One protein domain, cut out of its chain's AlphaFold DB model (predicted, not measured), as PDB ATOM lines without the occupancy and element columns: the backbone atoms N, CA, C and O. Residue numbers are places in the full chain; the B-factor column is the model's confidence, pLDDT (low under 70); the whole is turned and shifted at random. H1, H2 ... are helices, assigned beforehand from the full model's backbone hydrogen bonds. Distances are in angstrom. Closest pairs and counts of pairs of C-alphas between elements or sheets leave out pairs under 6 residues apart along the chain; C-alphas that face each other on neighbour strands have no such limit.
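This is residues 4 to 63 of the 64 residues of an uncharacterized protein of Acidobacteria bacterium (UniProt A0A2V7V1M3). H2, the longest helix, lies in the middle: H1 meets it near its first end at a corner, H3 packs across its middle, and residues 4 to 15 fold back on themselves and run beside it on the side away from H3. The 60 printed residues hold three named helices, H1, H2, H3 in chain order, and no named strand, an all helix class. The whole is compact, radius of gyration of the C-alphas 11.5 A, spanning 30 by 24 by 15 A.

Look first at H1, residues 16 to 25, which touches H2, residues 27 to 41, at residues 29 to 30 of H2 alone; the closest C-alphas, Trp 23 and Gly 30, are 5.2 A apart. They run opposite ways at a steep tilt of 46 degrees. Then find H3, residues 51 to 61, which touches residues 32 to 36 of H2 alone; the closest C-alphas, Ile 32 and Ala 59, are 5.9 A apart. They run opposite ways at a steep tilt of 65 degrees. H1 and H3 are apart. In H1, H2 and H3 every O i to N i+4 pair is within hydrogen-bond range.

Find C-alpha 16 at (4.450, 49.757, 10.195), where H1 begins its 14.6 A. H2 runs 21.7 A, and H3 runs 15.4 A to C-alpha 61 at (-15.961, 40.801, -2.711).

The C-alphas farthest apart, Arg 24 and Pro 48, are 30.9 A apart. The printed part has no cut; the link from H1 to H2 is tight, that from H2 to H3 short. No printed residue is under 70 in pLDDT.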
ATOM      1  N   PHE A   4       3.329  44.002   1.816       96.81
ATOM      2  CA  PHE A   4       3.796  43.239   0.656       96.81
ATOM      3  C   PHE A   4       4.045  41.765   0.990       96.81
ATOM      4  O   PHE A   4       4.415  41.430   2.121       96.81
ATOM      5  N   THR A   5       3.923  40.903  -0.015       97.50
ATOM      6  CA  THR A   5       4.192  39.463   0.062       97.50
ATOM      7  C   THR A   5       4.888  38.994  -1.208       97.50
ATOM      8  O   THR A   5       4.498  39.352  -2.314       97.50
ATOM      9  N   ALA A   6       5.927  38.172  -1.067       95.44
ATOM     10  CA  ALA A   6       6.484  37.465  -2.217       95.44
ATOM     11  C   ALA A   6       5.538  36.313  -2.609       95.44
ATOM     12  O   ALA A   6       5.122  35.578  -1.711       95.44
ATOM     13  N   PRO A   7       5.218  36.098  -3.899       96.12
ATOM     14  CA  PRO A   7       4.345  35.002  -4.304       96.12
ATOM     15  C   PRO A   7       4.790  33.642  -3.738       96.12
ATOM     16  O   PRO A   7       5.952  33.256  -3.861       96.12
ATOM     17  N   GLY A   8       3.868  32.934  -3.083       95.50
ATOM     18  CA  GLY A   8       4.097  31.641  -2.423       95.50
ATOM     19  C   GLY A   8       4.713  31.732  -1.019       95.50
ATOM     20  O   GLY A   8       4.885  30.710  -0.360       95.50
ATOM     21  N   SER A   9       5.044  32.933  -0.537       96.62
ATOM     22  CA  SER A   9       5.484  33.161   0.844       96.62
ATOM     23  C   SER A   9       4.317  33.045   1.818       96.62
ATOM     24  O   SER A   9       3.267  33.637   1.603       96.62
ATOM     25  N   HIS A  10       4.530  32.401   2.966       95.50
ATOM     26  CA  HIS A  10       3.556  32.367   4.066       95.50
ATOM     27  C   HIS A  10       3.635  33.585   5.006       95.50
ATOM     28  O   HIS A  10       3.091  33.556   6.108       95.50
ATOM     29  N   VAL A  11       4.346  34.643   4.605       97.31
ATOM     30  CA  VAL A  11       4.574  35.848   5.415       97.31
ATOM     31  C   VAL A  11       4.161  37.094   4.641       97.31
ATOM     32  O   VAL A  11       4.722  37.366   3.579       97.31
ATOM     33  N   VAL A  12       3.249  37.868   5.239       97.38
ATOM     34  CA  VAL A  12       2.884  39.228   4.819       97.38
ATOM     35  C   VAL A  12       3.701  40.233   5.632       97.38
ATOM     36  O   VAL A  12       3.610  40.272   6.863       97.38
ATOM     37  N   PHE A  13       4.483  41.073   4.962       97.81
ATOM     38  CA  PHE A  13       5.237  42.149   5.602       97.81
ATOM     39  C   PHE A  13       4.401  43.423   5.647       97.81
ATOM     40  O   PHE A  13       4.051  43.984   4.614       97.81
ATOM     41  N   VAL A  14       4.112  43.920   6.850       97.44
ATOM     42  CA  VAL A  14       3.327  45.146   7.045       97.44
ATOM     43  C   VAL A  14       4.252  46.354   7.204       97.44
ATOM     44  O   VAL A  14       5.130  46.375   8.069       97.44
ATOM     45  N   CYS A  15       4.044  47.401   6.403       97.25
ATOM     46  CA  CYS A  15       4.811  48.641   6.492       97.25
ATOM     47  C   CYS A  15       4.327  49.490   7.681       97.25
ATOM     48  O   CYS A  15       3.540  50.414   7.495       97.25
ATOM     49  N   GLY A  16       4.818  49.183   8.887       96.38
ATOM     50  CA  GLY A  16       4.450  49.757  10.195       96.38
ATOM     51  C   GLY A  16       3.687  51.092  10.198       96.38
ATOM     52  O   GLY A  16       2.457  51.101  10.238       96.38
ATOM     53  N   SER A  17       4.398  52.227  10.191       96.19
ATOM     54  CA  SER A  17       3.781  53.560  10.325       96.19
ATOM     55  C   SER A  17       2.810  53.887   9.191       96.19
ATOM     56  O   SER A  17       1.705  54.365   9.438       96.19
ATOM     57  N   ARG A  18       3.182  53.570   7.948       95.62
ATOM     58  CA  ARG A  18       2.362  53.857   6.767       95.62
ATOM     59  C   ARG A  18       1.056  53.063   6.771       95.62
ATOM     60  O   ARG A  18       0.005  53.625   6.470       95.62
ATOM     61  N   PHE A  19       1.110  51.780   7.128       96.50
ATOM     62  CA  PHE A  19      -0.071  50.937   7.303       96.50
ATOM     63  C   PHE A  19      -0.954  51.468   8.427       96.50
ATOM     64  O   PHE A  19      -2.151  51.641   8.229       96.50
ATOM     65  N   HIS A  20      -0.363  51.801   9.576       96.12
ATOM     66  CA  HIS A  20      -1.102  52.324  10.719       96.12
ATOM     67  C   HIS A  20      -1.843  53.634  10.397       96.12
ATOM     68  O   HIS A  20      -3.022  53.778  10.719       96.12
ATOM     69  N   GLU A  21      -1.183  54.580   9.727       95.62
ATOM     70  CA  GLU A  21      -1.809  55.834   9.299       95.62
ATOM     71  C   GLU A  21      -2.935  55.610   8.284       95.62
ATOM     72  O   GLU A  21      -3.980  56.257   8.380       95.62
ATOM     73  N   GLY A  22      -2.744  54.686   7.335       93.38
ATOM     74  CA  GLY A  22      -3.775  54.290   6.374       93.38
ATOM     75  C   GLY A  22      -4.989  53.668   7.064       93.38
ATOM     76  O   GLY A  22      -6.111  54.138   6.872       93.38
ATOM     77  N   TRP A  23      -4.751  52.692   7.944       94.25
ATOM     78  CA  TRP A  23      -5.776  52.016   8.740       94.25
ATOM     79  C   TRP A  23      -6.610  53.002   9.555       94.25
ATOM     80  O   TRP A  23      -7.835  52.952   9.538       94.25
ATOM     81  N   ARG A  24      -5.964  53.956  10.236       96.56
ATOM     82  CA  ARG A  24      -6.671  54.972  11.031       96.56
ATOM     83  C   ARG A  24      -7.600  55.866  10.211       96.56
ATOM     84  O   ARG A  24      -8.531  56.425  10.780       96.56
ATOM     85  N   ARG A  25      -7.318  56.057   8.920       95.00
ATOM     86  CA  ARG A  25      -8.142  56.877   8.019       95.00
ATOM     87  C   ARG A  25      -9.260  56.069   7.373       95.00
ATOM     88  O   ARG A  25     -10.339  56.613   7.170       95.00
ATOM     89  N   LYS A  26      -8.975  54.817   7.013       94.25
ATOM     90  CA  LYS A  26      -9.881  53.943   6.270       94.25
ATOM     91  C   LYS A  26      -9.589  52.471   6.613       94.25
ATOM     92  O   LYS A  26      -8.801  51.842   5.898       94.25
ATOM     93  N   PRO A  27     -10.146  51.938   7.719       93.88
ATOM     94  CA  PRO A  27      -9.858  50.582   8.192       93.88
ATOM     95  C   PRO A  27     -10.100  49.511   7.127       93.88
ATOM     96  O   PRO A  27      -9.252  48.645   6.921       93.88
ATOM     97  N   GLU A  28     -11.185  49.646   6.360       94.12
ATOM     98  CA  GLU A  28     -11.551  48.718   5.291       94.12
ATOM     99  C   GLU A  28     -10.464  48.620   4.211       94.12
ATOM    100  O   GLU A  28     -10.250  47.567   3.618       94.12
ATOM    101  N   TRP A  29      -9.705  49.698   3.979       93.88
ATOM    102  CA  TRP A  29      -8.603  49.682   3.017       93.88
ATOM    103  C   TRP A  29      -7.442  48.817   3.516       93.88
ATOM    104  O   TRP A  29      -6.797  48.136   2.726       93.88
ATOM    105  N   GLY A  30      -7.187  48.821   4.826       95.06
ATOM    106  CA  GLY A  30      -6.178  47.965   5.439       95.06
ATOM    107  C   GLY A  30      -6.545  46.484   5.371       95.06
ATOM    108  O   GLY A  30      -5.684  45.664   5.068       95.06
ATOM    109  N   GLU A  31      -7.818  46.152   5.588       95.56
ATOM    110  CA  GLU A  31      -8.340  44.787   5.429       95.56
ATOM    111  C   GLU A  31      -8.188  44.302   3.983       95.56
ATOM    112  O   GLU A  31      -7.636  43.228   3.747       95.56
ATOM    113  N   ILE A  32      -8.583  45.136   3.014       96.88
ATOM    114  CA  ILE A  32      -8.447  44.850   1.580       96.88
ATOM    115  C   ILE A  32      -6.985  44.587   1.198       96.88
ATOM    116  O   ILE A  32      -6.712  43.601   0.515       96.88
ATOM    117  N   ILE A  33      -6.039  45.422   1.654       96.38
ATOM    118  CA  ILE A  33      -4.606  45.195   1.399       96.38
ATOM    119  C   ILE A  33      -4.165  43.852   1.980       96.38
ATOM    120  O   ILE A  33      -3.485  43.090   1.307       96.38
ATOM    121  N   LEU A  34      -4.510  43.550   3.235       97.06
ATOM    122  CA  LEU A  34      -4.048  42.311   3.866       97.06
ATOM    123  C   LEU A  34      -4.587  41.073   3.146       97.06
ATOM    124  O   LEU A  34      -3.856  40.097   3.001       97.06
ATOM    125  N   ILE A  35      -5.829  41.120   2.657       96.88
ATOM    126  CA  ILE A  35      -6.405  40.040   1.852       96.88
ATOM    127  C   ILE A  35      -5.709  39.947   0.491       96.88
ATOM    128  O   ILE A  35      -5.354  38.845   0.086       96.88
ATOM    129  N   HIS A  36      -5.465  41.072  -0.188       97.69
ATOM    130  CA  HIS A  36      -4.692  41.112  -1.434       97.69
ATOM    131  C   HIS A  36      -3.339  40.410  -1.257       97.69
ATOM    132  O   HIS A  36      -3.008  39.478  -1.983       97.69
ATOM    133  N   GLU A  37      -2.580  40.797  -0.237       97.75
ATOM    134  CA  GLU A  37      -1.265  40.219   0.031       97.75
ATOM    135  C   GLU A  37      -1.349  38.737   0.428       97.75
ATOM    136  O   GLU A  37      -0.498  37.928   0.050       97.75
ATOM    137  N   ALA A  38      -2.412  38.339   1.130       96.94
ATOM    138  CA  ALA A  38      -2.680  36.937   1.420       96.94
ATOM    139  C   ALA A  38      -2.969  36.121   0.147       96.94
ATOM    140  O   ALA A  38      -2.611  34.945   0.101       96.94
ATOM    141  N   LEU A  39      -3.540  36.699  -0.915       96.44
ATOM    142  CA  LEU A  39      -3.693  35.993  -2.195       96.44
ATOM    143  C   LEU A  39      -2.334  35.662  -2.817       96.44
ATOM    144  O   LEU A  39      -2.151  34.557  -3.329       96.44
ATOM    145  N   HIS A  40      -1.351  36.557  -2.705       97.31
ATOM    146  CA  HIS A  40       0.013  36.264  -3.149       97.31
ATOM    147  C   HIS A  40       0.652  35.117  -2.364       97.31
ATOM    148  O   HIS A  40       1.424  34.349  -2.939       97.31
ATOM    149  N   SER A  41       0.270  34.893  -1.101       96.50
ATOM    150  CA  SER A  41       0.734  33.719  -0.343       96.50
ATOM    151  C   SER A  41       0.343  32.377  -0.977       96.50
ATOM    152  O   SER A  41       1.017  31.372  -0.759       96.50
ATOM    153  N   LEU A  42      -0.688  32.361  -1.831       95.44
ATOM    154  CA  LEU A  42      -1.121  31.185  -2.592       95.44
ATOM    155  C   LEU A  42      -0.267  30.923  -3.848       95.44
ATOM    156  O   LEU A  42      -0.553  29.997  -4.601       95.44
ATOM    157  N   GLY A  43       0.762  31.738  -4.101       95.56
ATOM    158  CA  GLY A  43       1.595  31.649  -5.306       95.56
ATOM    159  C   GLY A  43       1.007  32.363  -6.522       95.56
ATOM    160  O   GLY A  43       1.534  32.214  -7.623       95.56
ATOM    161  N   LEU A  44      -0.067  33.136  -6.342       91.94
ATOM    162  CA  LEU A  44      -0.666  33.938  -7.406       91.94
ATOM    163  C   LEU A  44       0.215  35.164  -7.685       91.94
ATOM    164  O   LEU A  44       0.634  35.845  -6.752       91.94
ATOM    165  N   GLY A  45       0.513  35.425  -8.956       91.19
ATOM    166  CA  GLY A  45       1.241  36.616  -9.402       91.19
ATOM    167  C   GLY A  45       0.310  37.758  -9.819       91.19
ATOM    168  O   GLY A  45      -0.909  37.656  -9.695       91.19
ATOM    169  N   GLU A  46       0.909  38.818 -10.350       93.62
ATOM    170  CA  GLU A  46       0.219  39.938 -10.999       93.62
ATOM    171  C   GLU A  46       0.560  39.960 -12.502       93.62
ATOM    172  O   GLU A  46       1.538  39.344 -12.927       93.62
ATOM    173  N   ASP A  47      -0.254  40.668 -13.290       87.56
ATOM    174  CA  ASP A  47      -0.122  40.895 -14.737       87.56
ATOM    175  C   ASP A  47      -0.177  39.629 -15.624       87.56
ATOM    176  O   ASP A  47       0.847  39.195 -16.167       87.56
ATOM    177  N   PRO A  48      -1.384  39.068 -15.888       86.12
ATOM    178  CA  PRO A  48      -2.722  39.529 -15.473       86.12
ATOM    179  C   PRO A  48      -3.338  38.745 -14.291       86.12
ATOM    180  O   PRO A  48      -3.140  37.528 -14.210       86.12
ATOM    181  N   PRO A  49      -4.204  39.370 -13.453       93.06
ATOM    182  CA  PRO A  49      -4.618  40.792 -13.417       93.06
ATOM    183  C   PRO A  49      -3.601  41.725 -12.719       93.06
ATOM    184  O   PRO A  49      -2.726  41.240 -12.008       93.06
ATOM    185  N   SER A  50      -3.720  43.050 -12.903       96.06
ATOM    186  CA  SER A  50      -2.832  44.028 -12.240       96.06
ATOM    187  C   SER A  50      -3.118  44.148 -10.739       96.06
ATOM    188  O   SER A  50      -4.209  43.799 -10.273       96.06
ATOM    189  N   SER A  51      -2.174  44.716  -9.987       95.06
ATOM    190  CA  SER A  51      -2.313  44.948  -8.543       95.06
ATOM    191  C   SER A  51      -3.572  45.741  -8.167       95.06
ATOM    192  O   SER A  51      -4.324  45.390  -7.247       95.06
ATOM    193  N   GLU A  52      -3.858  46.808  -8.915       95.62
ATOM    194  CA  GLU A  52      -5.045  47.640  -8.721       95.62
ATOM    195  C   GLU A  52      -6.327  46.858  -9.002       95.62
ATOM    196  O   GLU A  52      -7.320  47.017  -8.290       95.62
ATOM    197  N   GLU A  53      -6.309  45.992 -10.013       97.44
ATOM    198  CA  GLU A  53      -7.464  45.180 -10.372       97.44
ATOM    199  C   GLU A  53      -7.732  44.088  -9.327       97.44
ATOM    200  O   GLU A  53      -8.885  43.891  -8.937       97.44
ATOM    201  N   ILE A  54      -6.691  43.434  -8.800       96.75
ATOM    202  CA  ILE A  54      -6.818  42.511  -7.659       96.75
ATOM    203  C   ILE A  54      -7.427  43.250  -6.469       96.75
ATOM    204  O   ILE A  54      -8.419  42.798  -5.898       96.75
ATOM    205  N   THR A  55      -6.883  44.421  -6.131       96.12
ATOM    206  CA  THR A  55      -7.376  45.258  -5.028       96.12
ATOM    207  C   THR A  55      -8.854  45.615  -5.207       96.12
ATOM    208  O   THR A  55      -9.637  45.504  -4.262       96.12
ATOM    209  N   ALA A  56      -9.270  45.992  -6.419       96.50
ATOM    210  CA  ALA A  56     -10.662  46.305  -6.729       96.50
ATOM    211  C   ALA A  56     -11.584  45.080  -6.611       96.50
ATOM    212  O   ALA A  56     -12.692  45.196  -6.087       96.50
ATOM    213  N   ARG A  57     -11.133  43.898  -7.049       96.44
ATOM    214  CA  ARG A  57     -11.891  42.641  -6.929       96.44
ATOM    215  C   ARG A  57     -12.052  42.199  -5.477       96.44
ATOM    216  O   ARG A  57     -13.141  41.774  -5.095       96.44
ATOM    217  N   VAL A  58     -11.001  42.332  -4.665       96.62
ATOM    218  CA  VAL A  58     -11.067  42.082  -3.216       96.62
ATOM    219  C   VAL A  58     -12.067  43.042  -2.575       96.62
ATOM    220  O   VAL A  58     -12.994  42.593  -1.910       96.62
ATOM    221  N   ALA A  59     -11.954  44.344  -2.854       96.19
ATOM    222  CA  ALA A  59     -12.889  45.344  -2.346       96.19
ATOM    223  C   ALA A  59     -14.349  45.037  -2.725       96.19
ATOM    224  O   ALA A  59     -15.233  45.125  -1.877       96.19
ATOM    225  N   GLY A  60     -14.598  44.635  -3.976       96.50
ATOM    226  CA  GLY A  60     -15.928  44.247  -4.451       96.50
ATOM    227  C   GLY A  60     -16.470  42.971  -3.801       96.50
ATOM    228  O   GLY A  60     -17.677  42.844  -3.643       96.50
ATOM    229  N   SER A  61     -15.590  42.054  -3.389       94.31
ATOM    230  CA  SER A  61     -15.961  40.801  -2.711       94.31
ATOM    231  C   SER A  61     -16.190  40.979  -1.205       94.31
ATOM    232  O   SER A  61     -16.833  40.138  -0.582       94.31
ATOM    233  N   CYS A  62     -15.656  42.052  -0.616       91.94
ATOM    234  CA  CYS A  62     -15.844  42.412   0.790       91.94
ATOM    235  C   CYS A  62     -17.024  43.374   1.023       91.94
ATOM    236  O   CYS A  62     -17.338  43.674   2.175       91.94
ATOM    237  N   ALA A  63     -17.660  43.885  -0.036       77.69
ATOM    238  CA  ALA A  63     -18.860  44.708   0.082       77.69
ATOM    239  C   ALA A  63     -20.084  43.848   0.489       77.69
ATOM    240  O   ALA A  63     -20.129  42.675   0.113       77.69
TER     241      ALA A  63